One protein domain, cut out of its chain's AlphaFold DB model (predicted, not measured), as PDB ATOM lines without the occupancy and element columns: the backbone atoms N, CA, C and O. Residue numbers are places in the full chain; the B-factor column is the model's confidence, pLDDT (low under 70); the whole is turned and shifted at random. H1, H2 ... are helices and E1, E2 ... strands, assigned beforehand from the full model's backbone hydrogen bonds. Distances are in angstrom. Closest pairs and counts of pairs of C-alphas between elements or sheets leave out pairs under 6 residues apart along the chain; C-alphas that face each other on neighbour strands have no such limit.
ATOM      1  N   THR A   4      54.085 -46.004  41.750       73.50
ATOM      2  CA  THR A   4      54.918 -46.092  40.541       73.50
ATOM      3  C   THR A   4      54.175 -46.683  39.349       73.50
ATOM      4  O   THR A   4      54.546 -46.415  38.204       73.50
ATOM      5  N   SER A   5      53.082 -47.417  39.590       80.62
ATOM      6  CA  SER A   5      52.224 -47.943  38.525       80.62
ATOM      7  C   SER A   5      51.634 -46.828  37.652       80.62
ATOM      8  O   SER A   5      51.493 -47.019  36.444       80.62
ATOM      9  N   LEU A   6      51.419 -45.631  38.217       82.38
ATOM     10  CA  LEU A   6      50.939 -44.449  37.494       82.38
ATOM     11  C   LEU A   6      51.916 -43.965  36.417       82.38
ATOM     12  O   LEU A   6      51.487 -43.401  35.415       82.38
ATOM     13  N   ASN A   7      53.219 -44.247  36.549       83.06
ATOM     14  CA  ASN A   7      54.189 -43.924  35.500       83.06
ATOM     15  C   ASN A   7      53.911 -44.715  34.203       83.06
ATOM     16  O   ASN A   7      54.355 -44.310  33.134       83.06
ATOM     17  N   ARG A   8      53.116 -45.799  34.248       85.88
ATOM     18  CA  ARG A   8      52.664 -46.544  33.054       85.88
ATOM     19  C   ARG A   8      51.588 -45.806  32.242       85.88
ATOM     20  O   ARG A   8      51.198 -46.303  31.184       85.88
ATOM     21  N   LEU A   9      51.059 -44.689  32.745       86.62
ATOM     22  CA  LEU A   9      50.181 -43.775  31.999       86.62
ATOM     23  C   LEU A   9      50.979 -42.735  31.201       86.62
ATOM     24  O   LEU A   9      50.413 -42.067  30.339       86.62
ATOM     25  N   SER A  10      52.279 -42.607  31.486       88.06
ATOM     26  CA  SER A  10      53.186 -41.702  30.790       88.06
ATOM     27  C   SER A  10      53.278 -42.061  29.308       88.06
ATOM     28  O   SER A  10      53.409 -43.231  28.948       88.06
ATOM     29  N   THR A  11      53.281 -41.044  28.452       87.00
ATOM     30  CA  THR A  11      53.592 -41.170  27.019       87.00
ATOM     31  C   THR A  11      54.734 -40.219  26.664       87.00
ATOM     32  O   THR A  11      55.132 -39.411  27.504       87.00
ATOM     33  N   GLU A  12      55.275 -40.303  25.446       81.69
ATOM     34  CA  GLU A  12      56.323 -39.374  24.994       81.69
ATOM     35  C   GLU A  12      55.840 -37.915  24.987       81.69
ATOM     36  O   GLU A  12      56.592 -37.023  25.369       81.69
ATOM     37  N   SER A  13      54.577 -37.678  24.621       83.25
ATOM     38  CA  SER A  13      53.968 -36.342  24.547       83.25
ATOM     39  C   SER A  13      53.289 -35.880  25.839       83.25
ATOM     40  O   SER A  13      52.894 -34.725  25.938       83.25
ATOM     41  N   ALA A  14      53.127 -36.767  26.822       90.06
ATOM     42  CA  ALA A  14      52.538 -36.462  28.124       90.06
ATOM     43  C   ALA A  14      53.275 -37.251  29.216       90.06
ATOM     44  O   ALA A  14      52.757 -38.262  29.716       90.06
ATOM     45  N   PRO A  15      54.520 -36.861  29.545       91.12
ATOM     46  CA  PRO A  15      55.290 -37.487  30.598       91.12
ATOM     47  C   PRO A  15      54.599 -37.338  31.955       91.12
ATOM     48  O   PRO A  15      54.203 -36.247  32.362       91.12
ATOM     49  N   ILE A  16      54.511 -38.448  32.686       89.81
ATOM     50  CA  ILE A  16      54.016 -38.482  34.063       89.81
ATOM     51  C   ILE A  16      55.155 -38.918  34.970       89.81
ATOM     52  O   ILE A  16      55.795 -39.945  34.739       89.81
ATOM     53  N   ARG A  17      55.415 -38.120  36.008       86.19
ATOM     54  CA  ARG A  17      56.507 -38.363  36.957       86.19
ATOM     55  C   ARG A  17      55.972 -38.423  38.376       86.19
ATOM     56  O   ARG A  17      55.857 -37.409  39.060       86.19
ATOM     57  N   VAL A  18      55.678 -39.633  38.838       84.06
ATOM     58  CA  VAL A  18      55.304 -39.895  40.230       84.06
ATOM     59  C   VAL A  18      56.508 -40.469  40.966       84.06
ATOM     60  O   VAL A  18      57.074 -41.490  40.569       84.06
ATOM     61  N   ARG A  19      56.921 -39.793  42.044       78.81
ATOM     62  CA  ARG A  19      57.931 -40.325  42.967       78.81
ATOM     63  C   ARG A  19      57.301 -41.434  43.798       78.81
ATOM     64  O   ARG A  19      56.153 -41.295  44.210       78.81
ATOM     65  N   THR A  20      58.067 -42.481  44.095       65.44
ATOM     66  CA  THR A  20      57.635 -43.535  45.014       65.44
ATOM     67  C   THR A  20      57.376 -42.939  46.389       65.44
ATOM     68  O   THR A  20      58.288 -42.660  47.167       65.44
ATOM     69  N   ILE A  21      56.103 -42.752  46.684       62.41
ATOM     70  CA  ILE A  21      55.591 -42.760  48.044       62.41
ATOM     71  C   ILE A  21      55.187 -44.227  48.264       62.41
ATOM     72  O   ILE A  21      54.843 -44.904  47.293       62.41
ATOM     73  N   ARG A  22      55.307 -44.754  49.485       67.31
ATOM     74  CA  ARG A  22      54.881 -46.122  49.868       67.31
ATOM     75  C   ARG A  22      53.494 -46.480  49.297       67.31
ATOM     76  O   ARG A  22      52.803 -45.600  48.797       67.31
ATOM     77  N   GLU A  23      53.048 -47.732  49.417       69.06
ATOM     78  CA  GLU A  23      51.648 -48.069  49.110       69.06
ATOM     79  C   GLU A  23      50.696 -47.053  49.758       69.06
ATOM     80  O   GLU A  23      50.729 -46.829  50.970       69.06
ATOM     81  N   VAL A  24      49.922 -46.366  48.914       73.81
ATOM     82  CA  VAL A  24      48.934 -45.383  49.355       73.81
ATOM     83  C   VAL A  24      47.573 -46.050  49.307       73.81
ATOM     84  O   VAL A  24      47.174 -46.598  48.273       73.81
ATOM     85  N   GLU A  25      46.868 -45.980  50.428       76.19
ATOM     86  CA  GLU A  25      45.478 -46.391  50.586       76.19
ATOM     87  C   GLU A  25      44.699 -45.243  51.229       76.19
ATOM     88  O   GLU A  25      45.224 -44.522  52.082       76.19
ATOM     89  N   GLY A  26      43.455 -45.048  50.799       82.88
ATOM     90  CA  GLY A  26      42.583 -43.996  51.314       82.88
ATOM     91  C   GLY A  26      41.884 -43.200  50.217       82.88
ATOM     92  O   GLY A  26      41.772 -43.634  49.073       82.88
ATOM     93  N   ILE A  27      41.388 -42.020  50.589       82.19
ATOM     94  CA  ILE A  27      40.610 -41.146  49.706       82.19
ATOM     95  C   ILE A  27      41.525 -40.084  49.097       82.19
ATOM     96  O   ILE A  27      42.180 -39.326  49.816       82.19
ATOM     97  N   MET A  28      41.519 -39.984  47.768       86.69
ATOM     98  CA  MET A  28      42.129 -38.869  47.051       86.69
ATOM     99  C   MET A  28      41.131 -37.713  46.961       86.69
ATOM    100  O   MET A  28      40.060 -37.854  46.377       86.69
ATOM    101  N   ASN A  29      41.494 -36.562  47.524       87.31
ATOM    102  CA  ASN A  29      40.688 -35.345  47.452       87.31
ATOM    103  C   ASN A  29      41.318 -34.342  46.483       87.31
ATOM    104  O   ASN A  29      42.535 -34.168  46.457       87.31
ATOM    105  N   GLY A  30      40.475 -33.642  45.729       89.88
ATOM    106  CA  GLY A  30      40.877 -32.590  44.803       89.88
ATOM    107  C   GLY A  30      39.767 -31.558  44.632       89.88
ATOM    108  O   GLY A  30      38.635 -31.773  45.066       89.88
ATOM    109  N   LYS A  31      40.100 -30.426  44.015       93.75
ATOM    110  CA  LYS A  31      39.145 -29.382  43.642       93.75
ATOM    111  C   LYS A  31      39.388 -29.022  42.187       93.75
ATOM    112  O   LYS A  31      40.530 -28.792  41.814       93.75
ATOM    113  N   MET A  32      38.322 -29.006  41.401       93.44
ATOM    114  CA  MET A  32      38.336 -28.520  40.024       93.44
ATOM    115  C   MET A  32      37.845 -27.075  40.046       93.44
ATOM    116  O   MET A  32      36.851 -26.800  40.722       93.44
ATOM    117  N   ASP A  33      38.510 -26.170  39.330       97.00
ATOM    118  CA  ASP A  33      38.115 -24.757  39.324       97.00
ATOM    119  C   ASP A  33      36.758 -24.552  38.646       97.00
ATOM    120  O   ASP A  33      35.893 -23.855  39.177       97.00
ATOM    121  N   LEU A  34      36.561 -25.172  37.478       98.44
ATOM    122  CA  LEU A  34      35.314 -25.089  36.734       98.44
ATOM    123  C   LEU A  34      34.984 -26.412  36.035       98.44
ATOM    124  O   LEU A  34      35.795 -26.986  35.309       98.44
ATOM    125  N   PHE A  35      33.746 -26.860  36.218       98.31
ATOM    126  CA  PHE A  35      33.135 -27.961  35.483       98.31
ATOM    127  C   PHE A  35      31.834 -27.451  34.870       98.31
ATOM    128  O   PHE A  35      30.964 -26.959  35.592       98.31
ATOM    129  N   PHE A  36      31.716 -27.498  33.544       98.56
ATOM    130  CA  PHE A  36      30.622 -26.836  32.833       98.56
ATOM    131  C   PHE A  36      30.119 -27.653  31.645       98.56
ATOM    132  O   PHE A  36      30.799 -28.554  31.161       98.56
ATOM    133  N   TYR A  37      28.914 -27.321  31.185       98.38
ATOM    134  CA  TYR A  37      28.285 -27.924  30.015       98.38
ATOM    135  C   TYR A  37      28.147 -26.888  28.904       98.38
ATOM    136  O   TYR A  37      27.656 -25.782  29.140       98.38
ATOM    137  N   TRP A  38      28.572 -27.244  27.696       98.44
ATOM    138  CA  TRP A  38      28.504 -26.385  26.523       98.44
ATOM    139  C   TRP A  38      28.286 -27.232  25.267       98.44
ATOM    140  O   TRP A  38      28.934 -28.260  25.092       98.44
ATOM    141  N   GLU A  39      27.330 -26.822  24.428       97.56
ATOM    142  CA  GLU A  39      26.985 -27.467  23.148       97.56
ATOM    143  C   GLU A  39      26.964 -29.008  23.171       97.56
ATOM    144  O   GLU A  39      27.575 -29.678  22.341       97.56
ATOM    145  N   GLY A  40      26.251 -29.602  24.131       97.62
ATOM    146  CA  GLY A  40      26.114 -31.059  24.177       97.62
ATOM    147  C   GLY A  40      27.151 -31.778  25.039       97.62
ATOM    148  O   GLY A  40      27.001 -32.977  25.257       97.62
ATOM    149  N   LYS A  41      28.192 -31.085  25.525       98.62
ATOM    150  CA  LYS A  41      29.360 -31.723  26.145       98.62
ATOM    151  C   LYS A  41      29.754 -31.114  27.486       98.62
ATOM    152  O   LYS A  41      29.612 -29.915  27.709       98.62
ATOM    153  N   TYR A  42      30.296 -31.951  28.364       98.69
ATOM    154  CA  TYR A  42      30.865 -31.567  29.652       98.69
ATOM    155  C   TYR A  42      32.368 -31.311  29.543       98.69
ATOM    156  O   TYR A  42      33.093 -32.112  28.956       98.69
ATOM    157  N   TYR A  43      32.844 -30.231  30.152       98.81
ATOM    158  CA  TYR A  43      34.236 -29.797  30.092       98.81
ATOM    159  C   TYR A  43      34.781 -29.491  31.476       98.81
ATOM    160  O   TYR A  43      34.075 -28.964  32.341       98.81
ATOM    161  N   LEU A  44      36.068 -29.769  31.647       98.69
ATOM    162  CA  LEU A  44      36.852 -29.314  32.787       98.69
ATOM    163  C   LEU A  44      37.693 -28.108  32.389       98.69
ATOM    164  O   LEU A  44      38.261 -28.082  31.297       98.69
ATOM    165  N   LEU A  45      37.808 -27.137  33.289       98.56
ATOM    166  CA  LEU A  45      38.678 -25.985  33.119       98.56
ATOM    167  C   LEU A  45      39.409 -25.652  34.421       98.56
ATOM    168  O   LEU A  45      38.811 -25.675  35.497       98.56
ATOM    169  N   ASP A  46      40.700 -25.346  34.302       98.38
ATOM    170  CA  ASP A  46      41.593 -24.996  35.412       98.38
ATOM    171  C   ASP A  46      42.422 -23.750  35.052       98.38
ATOM    172  O   ASP A  46      42.883 -23.597  33.911       98.38
ATOM    173  N   TRP A  47      42.582 -22.837  36.010       97.62
ATOM    174  CA  TRP A  47      43.306 -21.584  35.819       97.62
ATOM    175  C   TRP A  47      44.743 -21.697  36.327       97.62
ATOM    176  O   TRP A  47      45.005 -21.933  37.505       97.62
ATOM    177  N   LYS A  48      45.707 -21.424  35.449       97.50
ATOM    178  CA  LYS A  48      47.138 -21.471  35.756       97.50
ATOM    179  C   LYS A  48      47.727 -20.063  35.775       97.50
ATOM    180  O   LYS A  48      47.730 -19.345  34.776       97.50
ATOM    181  N   SER A  49      48.268 -19.654  36.922       96.81
ATOM    182  CA  SER A  49      48.962 -18.366  37.085       96.81
ATOM    183  C   SER A  49      50.475 -18.456  36.841       96.81
ATOM    184  O   SER A  49      51.208 -17.545  37.246       96.81
ATOM    185  N   ASN A  50      50.946 -19.552  36.240       97.75
ATOM    186  CA  ASN A  50      52.357 -19.866  36.027       97.75
ATOM    187  C   ASN A  50      53.074 -18.773  35.218       97.75
ATOM    188  O   ASN A  50      52.513 -18.158  34.303       97.75
ATOM    189  N   PHE A  51      54.330 -18.531  35.581       97.56
ATOM    190  CA  PHE A  51      55.239 -17.660  34.848       97.56
ATOM    191  C   PHE A  51      56.093 -18.526  33.924       97.56
ATOM    192  O   PHE A  51      56.851 -19.345  34.435       97.56
ATOM    193  N   LEU A  52      55.916 -18.381  32.609       97.56
ATOM    194  CA  LEU A  52      56.715 -19.079  31.591       97.56
ATOM    195  C   LEU A  52      57.804 -18.169  31.008       97.56
ATOM    196  O   LEU A  52      58.782 -18.656  30.462       97.56
ATOM    197  N   GLY A  53      57.652 -16.862  31.231       96.81
ATOM    198  CA  GLY A  53      58.652 -15.830  31.032       96.81
ATOM    199  C   GLY A  53      57.996 -14.477  30.741       96.81
ATOM    200  O   GLY A  53      56.806 -14.275  31.019       96.81
ATOM    201  N   ASP A  54      58.797 -13.530  30.264       96.25
ATOM    202  CA  ASP A  54      58.410 -12.132  30.065       96.25
ATOM    203  C   ASP A  54      57.622 -11.885  28.765       96.25
ATOM    204  O   ASP A  54      56.907 -10.884  28.655       96.25
ATOM    205  N   ASN A  55      57.729 -12.785  27.785       95.62
ATOM    206  CA  ASN A  55      57.162 -12.637  26.448       95.62
ATOM    207  C   ASN A  55      55.951 -13.558  26.240       95.62
ATOM    208  O   ASN A  55      55.776 -14.578  26.902       95.62
ATOM    209  N   VAL A  56      55.067 -13.197  25.305       95.06
ATOM    210  CA  VAL A  56      53.853 -13.994  25.048       95.06
ATOM    211  C   VAL A  56      54.171 -15.302  24.325       95.06
ATOM    212  O   VAL A  56      53.457 -16.285  24.488       95.06
ATOM    213  N   GLU A  57      55.261 -15.323  23.567       95.25
ATOM    214  CA  GLU A  57      55.766 -16.469  22.818       95.25
ATOM    215  C   GLU A  57      56.162 -17.627  23.747       95.25
ATOM    216  O   GLU A  57      56.026 -18.782  23.368       95.25
ATOM    217  N   GLU A  58      56.530 -17.351  25.001       97.19
ATOM    218  CA  GLU A  58      56.797 -18.387  26.017       97.19
ATOM    219  C   GLU A  58      55.517 -19.107  26.479       97.19
ATOM    220  O   GLU A  58      55.570 -20.092  27.211       97.19
ATOM    221  N   TYR A  59      54.350 -18.626  26.048       98.12
ATOM    222  CA  TYR A  59      53.047 -19.251  26.253       98.12
ATOM    223  C   TYR A  59      52.476 -19.849  24.959       98.12
ATOM    224  O   TYR A  59      51.261 -20.069  24.871       98.12
ATOM    225  N   ASP A  60      53.314 -20.072  23.947       96.62
ATOM    226  CA  ASP A  60      52.954 -20.857  22.771       96.62
ATOM    227  C   ASP A  60      52.816 -22.354  23.101       96.62
ATOM    228  O   ASP A  60      52.979 -22.783  24.244       96.62
ATOM    229  N   GLU A  61      52.497 -23.168  22.097       95.88
ATOM    230  CA  GLU A  61      52.330 -24.609  22.285       95.88
ATOM    231  C   GLU A  61      53.546 -25.253  22.970       95.88
ATOM    232  O   GLU A  61      53.367 -26.058  23.879       95.88
ATOM    233  N   SER A  62      54.770 -24.872  22.599       95.75
ATOM    234  CA  SER A  62      55.984 -25.481  23.145       95.75
ATOM    235  C   SER A  62      56.189 -25.141  24.623       95.75
ATOM    236  O   SER A  62      56.394 -26.051  25.431       95.75
ATOM    237  N   GLY A  63      56.033 -23.866  24.995       97.31
ATOM    238  CA  GLY A  63      56.149 -23.425  26.385       97.31
ATOM    239  C   GLY A  63      55.044 -24.002  27.270       97.31
ATOM    240  O   GLY A  63      55.287 -24.412  28.407       97.31
ATOM    241  N   LEU A  64      53.826 -24.130  26.731       97.62
ATOM    242  CA  LEU A  64      52.732 -24.797  27.433       97.62
ATOM    243  C   LEU A  64      53.013 -26.287  27.650       97.62
ATOM    244  O   LEU A  64      52.791 -26.771  28.758       97.62
ATOM    245  N   GLN A  65      53.517 -27.011  26.646       96.69
ATOM    246  CA  GLN A  65      53.864 -28.428  26.809       96.69
ATOM    247  C   GLN A  65      54.943 -28.623  27.878       96.69
ATOM    248  O   GLN A  65      54.812 -29.496  28.736       96.69
ATOM    249  N   GLU A  66      55.982 -27.785  27.894       96.44
ATOM    250  CA  GLU A  66      57.008 -27.834  28.938       96.44
ATOM    251  C   GLU A  66      56.410 -27.585  30.329       96.44
ATOM    252  O   GLU A  66      56.598 -28.395  31.241       96.44
ATOM    253  N   ALA A  67      55.577 -26.554  30.477       97.31
ATOM    254  CA  ALA A  67      54.906 -26.264  31.739       97.31
ATOM    255  C   ALA A  67      54.005 -27.418  32.216       97.31
ATOM    256  O   ALA A  67      53.952 -27.714  33.417       97.31
ATOM    257  N   MET A  68      53.300 -28.076  31.290       97.81
ATOM    258  CA  MET A  68      52.467 -29.246  31.578       97.81
ATOM    259  C   MET A  68      53.306 -30.429  32.080       97.81
ATOM    260  O   MET A  68      52.921 -31.078  33.065       97.81
ATOM    261  N   ASN A  69      54.471 -30.654  31.466       95.19
ATOM    262  CA  ASN A  69      55.429 -31.693  31.839       95.19
ATOM    263  C   ASN A  69      56.022 -31.451  33.230       95.19
ATOM    264  O   ASN A  69      56.002 -32.338  34.087       95.19
ATOM    265  N   GLU A  70      56.549 -30.248  33.469       94.25
ATOM    266  CA  GLU A  70      57.264 -29.902  34.701       94.25
ATOM    267  C   GLU A  70      56.374 -29.969  35.942       94.25
ATOM    268  O   GLU A  70      56.799 -30.428  37.004       94.25
ATOM    269  N   ASN A  71      55.116 -29.547  35.801       94.50
ATOM    270  CA  ASN A  71      54.166 -29.484  36.908       94.50
ATOM    271  C   ASN A  71      53.319 -30.760  37.046       94.50
ATOM    272  O   ASN A  71      52.434 -30.822  37.901       94.50
ATOM    273  N   ASN A  72      53.587 -31.784  36.223       93.50
ATOM    274  CA  ASN A  72      52.856 -33.053  36.194       93.50
ATOM    275  C   ASN A  72      51.336 -32.862  36.002       93.50
ATOM    276  O   ASN A  72      50.513 -33.640  36.494       93.50
ATOM    277  N   TYR A  73      50.961 -31.807  35.273       97.06
ATOM    278  CA  TYR A  73      49.571 -31.460  34.986       97.06
ATOM    279  C   TYR A  73      48.875 -32.514  34.119       97.06
ATOM    280  O   TYR A  73      47.652 -32.634  34.177       97.06
ATOM    281  N   HIS A  74      49.647 -33.348  33.414       96.75
ATOM    282  CA  HIS A  74      49.125 -34.522  32.720       96.75
ATOM    283  C   HIS A  74      48.411 -35.499  33.648       96.75
ATOM    284  O   HIS A  74      47.279 -35.905  33.393       96.75
ATOM    285  N   LEU A  75      49.039 -35.834  34.776       95.19
ATOM    286  CA  LEU A  75      48.412 -36.698  35.767       95.19
ATOM    287  C   LEU A  75      47.197 -36.019  36.410       95.19
ATOM    288  O   LEU A  75      46.185 -36.676  36.657       95.19
ATOM    289  N   GLN A  76      47.281 -34.705  36.648       96.19
ATOM    290  CA  GLN A  76      46.180 -33.934  37.224       96.19
ATOM    291  C   GLN A  76      44.917 -34.040  36.358       96.19
ATOM    292  O   GLN A  76      43.867 -34.418  36.880       96.19
ATOM    293  N   TYR A  77      45.007 -33.768  35.049       97.50
ATOM    294  CA  TYR A  77      43.815 -33.832  34.206       97.50
ATOM    295  C   TYR A  77      43.271 -35.255  34.071       97.50
ATOM    296  O   TYR A  77      42.061 -35.411  33.933       97.50
ATOM    297  N   LEU A  78      44.113 -36.299  34.122       97.50
ATOM    298  CA  LEU A  78      43.642 -37.688  34.056       97.50
ATOM    299  C   LEU A  78      42.807 -38.037  35.290       97.50
ATOM    300  O   LEU A  78      41.698 -38.555  35.161       97.50
ATOM    301  N   ILE A  79      43.304 -37.684  36.479       96.12
ATOM    302  CA  ILE A  79      42.587 -37.879  37.744       96.12
ATOM    303  C   ILE A  79      41.271 -37.099  37.737       96.12
ATOM    304  O   ILE A  79      40.228 -37.640  38.108       96.12
ATOM    305  N   TYR A  80      41.292 -35.841  37.291       97.75
ATOM    306  CA  TYR A  80      40.079 -35.027  37.239       97.75
ATOM    307  C   TYR A  80      39.074 -35.551  36.217       97.75
ATOM    308  O   TYR A  80      37.881 -35.593  36.508       97.75
ATOM    309  N   THR A  81      39.542 -36.015  35.062       98.31
ATOM    310  CA  THR A  81      38.685 -36.615  34.036       98.31
ATOM    311  C   THR A  81      38.030 -37.893  34.544       98.31
ATOM    312  O   THR A  81      36.827 -38.062  34.367       98.31
ATOM    313  N   LEU A  82      38.774 -38.761  35.238       97.62
ATOM    314  CA  LEU A  82      38.199 -39.949  35.864       97.62
ATOM    315  C   LEU A  82      37.139 -39.573  36.907       97.62
ATOM    316  O   LEU A  82      36.034 -40.111  36.885       97.62
ATOM    317  N   ALA A  83      37.437 -38.620  37.792       97.25
ATOM    318  CA  ALA A  83      36.471 -38.156  38.786       97.25
ATOM    319  C   ALA A  83      35.199 -37.580  38.130       97.25
ATOM    320  O   ALA A  83      34.091 -37.895  38.565       97.25
ATOM    321  N   ALA A  84      35.346 -36.796  37.057       97.88
ATOM    322  CA  ALA A  84      34.228 -36.249  36.293       97.88
ATOM    323  C   ALA A  84      33.415 -37.345  35.585       97.88
ATOM    324  O   ALA A  84      32.190 -37.326  35.673       97.88
ATOM    325  N   LYS A  85      34.070 -38.329  34.952       97.56
ATOM    326  CA  LYS A  85      33.416 -39.502  34.344       97.56
ATOM    327  C   LYS A  85      32.566 -40.238  35.378       97.56
ATOM    328  O   LYS A  85      31.366 -40.377  35.172       97.56
ATOM    329  N   LYS A  86      33.148 -40.620  36.522       95.75
ATOM    330  CA  LYS A  86      32.422 -41.347  37.584       95.75
ATOM    331  C   LYS A  86      31.267 -40.527  38.155       95.75
ATOM    332  O   LYS A  86      30.198 -41.067  38.434       95.75
ATOM    333  N   TYR A  87      31.464 -39.217  38.313       97.00
ATOM    334  CA  TYR A  87      30.390 -38.314  38.711       97.00
ATOM    335  C   TYR A  87      29.253 -38.321  37.683       97.00
ATOM    336  O   TYR A  87      28.109 -38.552  38.064       97.00
ATOM    337  N   LEU A  88      29.544 -38.129  36.396       97.88
ATOM    338  CA  LEU A  88      28.532 -38.112  35.338       97.88
ATOM    339  C   LEU A  88      27.800 -39.451  35.230       97.88
ATOM    340  O   LEU A  88      26.576 -39.444  35.251       97.88
ATOM    341  N   GLU A  89      28.507 -40.581  35.240       96.94
ATOM    342  CA  GLU A  89      27.911 -41.928  35.243       96.94
ATOM    343  C   GLU A  89      26.956 -42.136  36.430       96.94
ATOM    344  O   GLU A  89      25.890 -42.731  36.284       96.94
ATOM    345  N   SER A  90      27.279 -41.582  37.607       96.75
ATOM    346  CA  SER A  90      26.400 -41.658  38.785       96.75
ATOM    347  C   SER A  90      25.133 -40.797  38.682       96.75
ATOM    348  O   SER A  90      24.164 -41.026  39.408       96.75
ATOM    349  N   ARG A  91      25.137 -39.771  37.820       97.25
ATOM    350  CA  ARG A  91      24.037 -38.801  37.674       97.25
ATOM    351  C   ARG A  91      23.217 -39.020  36.409       97.25
ATOM    352  O   ARG A  91      22.042 -38.663  36.389       97.25
ATOM    353  N   LEU A  92      23.832 -39.578  35.374       96.94
ATOM    354  CA  LEU A  92      23.311 -39.721  34.023       96.94
ATOM    355  C   LEU A  92      23.489 -41.190  33.599       96.94
ATOM    356  O   LEU A  92      24.547 -41.560  33.099       96.94
ATOM    357  N   PRO A  93      22.459 -42.040  33.774       92.12
ATOM    358  CA  PRO A  93      22.571 -43.487  33.551       92.12
ATOM    359  C   PRO A  93      22.956 -43.919  32.129       92.12
ATOM    360  O   PRO A  93      23.326 -45.070  31.925       92.12
ATOM    361  N   LEU A  94      22.820 -43.026  31.145       96.06
ATOM    362  CA  LEU A  94      23.140 -43.270  29.735       96.06
ATOM    363  C   LEU A  94      24.312 -42.410  29.246       96.06
ATOM    364  O   LEU A  94      24.442 -42.210  28.041       96.06
ATOM    365  N   PHE A  95      25.122 -41.881  30.169       97.88
ATOM    366  CA  PHE A  95      26.275 -41.063  29.821       97.88
ATOM    367  C   PHE A  95      27.254 -41.832  28.932       97.88
ATOM    368  O   PHE A  95      27.713 -42.918  29.287       97.88
ATOM    369  N   ASP A  96      27.600 -41.241  27.794       97.88
ATOM    370  CA  ASP A  96      28.592 -41.759  26.857       97.88
ATOM    371  C   ASP A  96      29.807 -40.824  26.845       97.88
ATOM    372  O   ASP A  96      29.756 -39.728  26.283       97.88
ATOM    373  N   TYR A  97      30.920 -41.256  27.448       98.25
ATOM    374  CA  TYR A  97      32.150 -40.458  27.534       98.25
ATOM    375  C   TYR A  97      32.622 -39.957  26.165       98.25
ATOM    376  O   TYR A  97      33.042 -38.806  26.026       98.25
ATOM    377  N   GLU A  98      32.541 -40.793  25.129       97.69
ATOM    378  CA  GLU A  98      33.061 -40.414  23.822       97.69
ATOM    379  C   GLU A  98      32.215 -39.328  23.158       97.69
ATOM    380  O   GLU A  98      32.763 -38.452  22.478       97.69
ATOM    381  N   LYS A  99      30.903 -39.328  23.404       97.75
ATOM    382  CA  LYS A  99      29.975 -38.346  22.830       97.75
ATOM    383  C   LYS A  99      29.822 -37.089  23.681       97.75
ATOM    384  O   LYS A  99      29.765 -35.991  23.127       97.75
ATOM    385  N   GLU A 100      29.759 -37.248  24.997       98.25
ATOM    386  CA  GLU A 100      29.292 -36.222  25.932       98.25
ATOM    387  C   GLU A 100      30.410 -35.625  26.796       98.25
ATOM    388  O   GLU A 100      30.186 -34.602  27.440       98.25
ATOM    389  N   PHE A 101      31.629 -36.181  26.800       98.62
ATOM    390  CA  PHE A 101      32.790 -35.504  27.386       98.62
ATOM    391  C   PHE A 101      33.548 -34.694  26.329       98.62
ATOM    392  O   PHE A 101      33.969 -35.201  25.286       98.62
ATOM    393  N   GLY A 102      33.719 -33.404  26.601       98.31
ATOM    394  CA  GLY A 102      34.320 -32.432  25.697       98.31
ATOM    395  C   GLY A 102      35.826 -32.256  25.861       98.31
ATOM    396  O   GLY A 102      36.486 -31.845  24.908       98.31
ATOM    397  N   GLY A 103      36.374 -32.608  27.024       98.38
ATOM    398  CA  GLY A 103      37.800 -32.512  27.317       98.38
ATOM    399  C   GLY A 103      38.120 -31.576  28.478       98.38
ATOM    400  O   GLY A 103      37.259 -31.191  29.272       98.38
ATOM    401  N   VAL A 104      39.397 -31.236  28.573       98.62
ATOM    402  CA  VAL A 104      40.008 -30.470  29.652       98.62
ATOM    403  C   VAL A 104      40.742 -29.272  29.065       98.62
ATOM    404  O   VAL A 104      41.437 -29.409  28.059       98.62
ATOM    405  N   ILE A 105      40.591 -28.111  29.699       98.56
ATOM    406  CA  ILE A 105      41.140 -26.830  29.248       98.56
ATOM    407  C   ILE A 105      41.951 -26.206  30.380       98.56
ATOM    408  O   ILE A 105      41.431 -25.944  31.461       98.56
ATOM    409  N   TYR A 106      43.233 -25.961  30.148       98.38
ATOM    410  CA  TYR A 106      44.110 -25.279  31.092       98.38
ATOM    411  C   TYR A 106      44.407 -23.887  30.550       98.38
ATOM    412  O   TYR A 106      44.942 -23.728  29.451       98.38
ATOM    413  N   LEU A 107      44.037 -22.875  31.330       98.00
ATOM    414  CA  LEU A 107      44.164 -21.471  30.962       98.00
ATOM    415  C   LEU A 107      45.337 -20.840  31.707       98.00
ATOM    416  O   LEU A 107      45.220 -20.438  32.864       98.00
ATOM    417  N   PHE A 108      46.475 -20.737  31.025       98.25
ATOM    418  CA  PHE A 108      47.668 -20.037  31.486       98.25
ATOM    419  C   PHE A 108      47.471 -18.532  31.317       98.25
ATOM    420  O   PHE A 108      47.830 -17.931  30.304       98.25
ATOM    421  N   LEU A 109      46.884 -17.923  32.349       97.12
ATOM    422  CA  LEU A 109      46.308 -16.576  32.337       97.12
ATOM    423  C   LEU A 109      47.232 -15.495  31.764       97.12
ATOM    424  O   LEU A 109      46.775 -14.601  31.056       97.12
ATOM    425  N   ARG A 110      48.534 -15.574  32.052       97.12
ATOM    426  CA  ARG A 110      49.526 -14.576  31.616       97.12
ATOM    427  C   ARG A 110      49.771 -14.599  30.100       97.12
ATOM    428  O   ARG A 110      50.114 -13.564  29.525       97.12
ATOM    429  N   GLY A 111      49.536 -15.742  29.457       96.62
ATOM    430  CA  GLY A 111      49.726 -15.961  28.025       96.62
ATOM    431  C   GLY A 111      48.512 -15.654  27.157       96.62
ATOM    432  O   GLY A 111      48.661 -15.506  25.950       96.62
ATOM    433  N   ILE A 112      47.315 -15.527  27.735       96.44
ATOM    434  CA  ILE A 112      46.082 -15.368  26.954       96.44
ATOM    435  C   ILE A 112      46.072 -14.010  26.249       96.44
ATOM    436  O   ILE A 112      46.234 -12.957  26.875       96.44
ATOM    437  N   ARG A 113      45.850 -14.021  24.934       95.12
ATOM    438  CA  ARG A 113      45.626 -12.824  24.117       95.12
ATOM    439  C   ARG A 113      44.412 -13.045  23.226       95.12
ATOM    440  O   ARG A 113      44.155 -14.154  22.785       95.12
ATOM    441  N   LYS A 114      43.675 -11.971  22.937       90.62
ATOM    442  CA  LYS A 114      42.447 -12.031  22.127       90.62
ATOM    443  C   LYS A 114      42.690 -12.561  20.705       90.62
ATOM    444  O   LYS A 114      41.865 -13.296  20.185       90.62
ATOM    445  N   GLU A 115      43.810 -12.175  20.102       90.00
ATOM    446  CA  GLU A 115      44.124 -12.438  18.691       90.00
ATOM    447  C   GLU A 115      45.257 -13.475  18.526       90.00
ATOM    448  O   GLU A 115      45.900 -13.525  17.481       90.00
ATOM    449  N   ALA A 116      45.543 -14.282  19.558       88.31
ATOM    450  CA  ALA A 116      46.563 -15.332  19.502       88.31
ATOM    451  C   ALA A 116      46.094 -16.611  20.208       88.31
ATOM    452  O   ALA A 116      45.319 -16.560  21.160       88.31
ATOM    453  N   GLN A 117      46.598 -17.761  19.760       89.06
ATOM    454  CA  GLN A 117      46.342 -19.072  20.372       89.06
ATOM    455  C   GLN A 117      47.393 -19.402  21.445       89.06
ATOM    456  O   GLN A 117      47.956 -20.489  21.471       89.06
ATOM    457  N   THR A 118      47.699 -18.433  22.307       96.06
ATOM    458  CA  THR A 118      48.681 -18.563  23.392       96.06
ATOM    459  C   THR A 118      47.981 -18.695  24.738       96.06
ATOM    460  O   THR A 118      46.887 -18.169  24.952       96.06
ATOM    461  N   GLY A 119      48.620 -19.385  25.680       97.44
ATOM    462  CA  GLY A 119      48.112 -19.539  27.042       97.44
ATOM    463  C   GLY A 119      46.918 -20.489  27.191       97.44
ATOM    464  O   GLY A 119      46.327 -20.537  28.268       97.44
ATOM    465  N   ILE A 120      46.543 -21.232  26.148       97.56
ATOM    466  CA  ILE A 120      45.423 -22.179  26.173       97.56
ATOM    467  C   ILE A 120      45.949 -23.564  25.811       97.56
ATOM    468  O   ILE A 120      46.321 -23.815  24.670       97.56
ATOM    469  N   PHE A 121      45.941 -24.473  26.781       97.88
ATOM    470  CA  PHE A 121      46.172 -25.893  26.542       97.88
ATOM    471  C   PHE A 121      44.828 -26.623  26.592       97.88
ATOM    472  O   PHE A 121      44.068 -26.444  27.542       97.88
ATOM    473  N   ALA A 122      44.521 -27.450  25.594       97.56
ATOM    474  CA  ALA A 122      43.281 -28.217  25.552       97.56
ATOM    475  C   ALA A 122      43.541 -29.663  25.126       97.56
ATOM    476  O   ALA A 122      44.282 -29.918  24.179       97.56
ATOM    477  N   ILE A 123      42.910 -30.618  25.811       97.94
ATOM    478  CA  ILE A 123      43.040 -32.045  25.502       97.94
ATOM    479  C   ILE A 123      41.770 -32.813  25.865       97.94
ATOM    480  O   ILE A 123      41.145 -32.550  26.889       97.94
ATOM    481  N   LYS A 124      41.407 -33.818  25.064       98.00
ATOM    482  CA  LYS A 124      40.453 -34.857  25.468       98.00
ATOM    483  C   LYS A 124      41.238 -36.149  25.727       98.00
ATOM    484  O   LYS A 124      41.726 -36.734  24.762       98.00
ATOM    485  N   PRO A 125      41.389 -36.594  26.989       97.19
ATOM    486  CA  PRO A 125      42.022 -37.877  27.276       97.19
ATOM    487  C   PRO A 125      41.274 -39.022  26.592       97.19
ATOM    488  O   PRO A 125      40.040 -39.016  26.550       97.19
ATOM    489  N   LEU A 126      42.007 -40.009  26.082       96.81
ATOM    490  CA  LEU A 126      41.384 -41.197  25.502       96.81
ATOM    491  C   LEU A 126      40.663 -41.979  26.599       96.81
ATOM    492  O   LEU A 126      41.200 -42.120  27.701       96.81
ATOM    493  N   VAL A 127      39.492 -42.542  26.291       96.44
ATOM    494  CA  VAL A 127      38.750 -43.362  27.262       96.44
ATOM    495  C   VAL A 127      39.612 -44.498  27.819       96.44
ATOM    496  O   VAL A 127      39.628 -44.712  29.026       96.44
ATOM    497  N   SER A 128      40.463 -45.106  26.987       95.56
ATOM    498  CA  SER A 128      41.387 -46.170  27.394       95.56
ATOM    499  C   SER A 128      42.432 -45.728  28.425       95.56
ATOM    500  O   SER A 128      42.865 -46.530  29.252       95.56
ATOM    501  N   GLN A 129      42.845 -44.455  28.424       95.31
ATOM    502  CA  GLN A 129      43.725 -43.916  29.469       95.31
ATOM    503  C   GLN A 129      42.977 -43.771  30.796       95.31
ATOM    504  O   GLN A 129      43.561 -43.991  31.856       95.31
ATOM    505  N   ILE A 130      41.695 -43.404  30.730       96.75
ATOM    506  CA  ILE A 130      40.833 -43.232  31.899       96.75
ATOM    507  C   ILE A 130      40.472 -44.586  32.510       96.75
ATOM    508  O   ILE A 130      40.589 -44.738  33.722       96.75
ATOM    509  N   GLU A 131      40.126 -45.576  31.690       94.75
ATOM    510  CA  GLU A 131      39.872 -46.959  32.118       94.75
ATOM    511  C   GLU A 131      41.115 -47.568  32.774       94.75
ATOM    512  O   GLU A 131      41.049 -48.072  33.891       94.75
ATOM    513  N   LYS A 132      42.288 -47.412  32.146       93.56
ATOM    514  CA  LYS A 132      43.557 -47.878  32.717       93.56
ATOM    515  C   LYS A 132      43.873 -47.211  34.061       93.56
ATOM    516  O   LYS A 132      44.384 -47.868  34.965       93.56
ATOM    517  N   LEU A 133      43.602 -45.910  34.205       93.94
ATOM    518  CA  LEU A 133      43.764 -45.212  35.485       93.94
ATOM    519  C   LEU A 133      42.756 -45.715  36.531       93.94
ATOM    520  O   LEU A 133      43.116 -45.864  37.697       93.94
ATOM    521  N   GLU A 134      41.512 -45.973  36.131       93.69
ATOM    522  CA  GLU A 134      40.479 -46.520  37.011       93.69
ATOM    523  C   GLU A 134      40.881 -47.888  37.568       93.69
ATOM    524  O   GLU A 134      40.831 -48.076  38.783       93.69
ATOM    525  N   GLU A 135      41.362 -48.793  36.715       91.38
ATOM    526  CA  GLU A 135      41.882 -50.106  37.117       91.38
ATOM    527  C   GLU A 135      43.038 -49.982  38.120       91.38
ATOM    528  O   GLU A 135      43.056 -50.666  39.142       91.38
ATOM    529  N   MET A 136      43.984 -49.068  37.875       88.88
ATOM    530  CA  MET A 136      45.110 -48.829  38.789       88.88
ATOM    531  C   MET A 136      44.660 -48.341  40.173       88.88
ATOM    532  O   MET A 136      45.276 -48.698  41.180       88.88
ATOM    533  N   LEU A 137      43.613 -47.512  40.228       86.38
ATOM    534  CA  LEU A 137      43.104 -46.923  41.470       86.38
ATOM    535  C   LEU A 137      42.120 -47.827  42.219       86.38
ATOM    536  O   LEU A 137      42.001 -47.688  43.434       86.38
ATOM    537  N   ALA A 138      41.419 -48.728  41.526       81.69
ATOM    538  CA  ALA A 138      40.465 -49.653  42.135       81.69
ATOM    539  C   ALA A 138      41.134 -50.651  43.099       81.69
ATOM    540  O   ALA A 138      40.486 -51.105  44.041       81.69
ATOM    541  N   GLY A 139      42.429 -50.935  42.908       65.88
ATOM    542  CA  GLY A 139      43.153 -51.961  43.660       65.88
ATOM    543  C   GLY A 139      42.662 -53.378  43.335       65.88
ATOM    544  O   GLY A 139      41.679 -53.559  42.617       65.88
TER     545      GLY A 139
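What this domain is: This is residues 4 to 139 of the 143 residues of an uncharacterized protein of Chitinophagaceae bacterium (UniProt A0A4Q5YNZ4). A strongly twisted sheet of four strands has one face covered by two helices, H3 across it and the long H4 slantwise, while its other face has no named helix. Beyond H4, on the side away from the sheet, H6 crosses H4, and the short H1 packs alongside H6. The printed part has 136 residues, with six named helices and four strands in the order H1 E1 E2 H2 H3 H4 H5 E3 E4 H6. The mixed sheet runs E1, E2, E3, E4, and the class is mixed, helices and strands. The whole is compact, with a radius of gyration of the C-alphas of 15.8 A and spans of 45 by 40 by 24 A.

How they stand to each other: H1, residues 4 to 9, touches H6, residues 127 to 138, at a shallow tilt of 13 degrees, opposite ways; their closest C-alphas, of Leu 9 and Gln 129, are 6.9 A apart. E1, residues 34 to 38, and E2, residues 41 to 48, form an antiparallel hairpin, with N 36 and O 43 at 3.0 A. H2, residues 56 to 59, is not on the sheet; it is close to but not clearly touching H3, residues 61 to 70, the closest C-alphas, of Glu 58 and Leu 64, being 7.7 A apart. E3, residues 101 to 108, is parallel to E2, with N 46 and O 105 at 3.0 A. E4, residues 120 to 123, forms an antiparallel hairpin with E3, with N 106 and O 121 at 2.8 A. H3 is on the sheet over E3 and E4, across the strands, at a height over the sheet of 10.0 A, its local plane fitted, only just, to 6 C-alphas. H4, residues 73 to 91, is on the same face over E2 and E3, at a height over the sheet of 9.2 A, making two layers, helices on one face of a sheet. With residues 78 to 82 alone H4 touches H6, about perpendicular at 86 degrees; the closest C-alphas, of Leu 82 and Ile 130, are 5.8 A apart. H5, residues 97 to 100, is on the same face, over none of the strands. E2, then H2 H3 H4 H5, then E3 form a strand-helix-strand unit, two parallel neighbour strands with helices between. In H3, H4 and H6 every O i to N i+4 pair is within hydrogen-bond range; in H1 0 of 2 are, beside 3 of 3 O i to N i+3 pairs, and H2 and H5 are too short for an O i to N i+4 pair.

Where its parts are: H1 begins at C-alpha 4, (54.918, -46.092, 40.541). E2 is 22.7 A long, E3 21.8 A and H4 26.7 A, from C-alpha 73 at (49.571, -31.460, 34.986). H6, 16.2 A, ends at C-alpha 138, (40.465, -49.653, 42.135).

The domain as a whole: The C-alphas farthest apart, of Asp 54 and Pro 93, are 47.7 A apart. The printed part has no cut. The links H1 to E1, residues 10 to 33, and E3 to E4 are long. Residues 20 to 23 and 139 are under 70 in pLDDT; the mean of the printed part is 93.1.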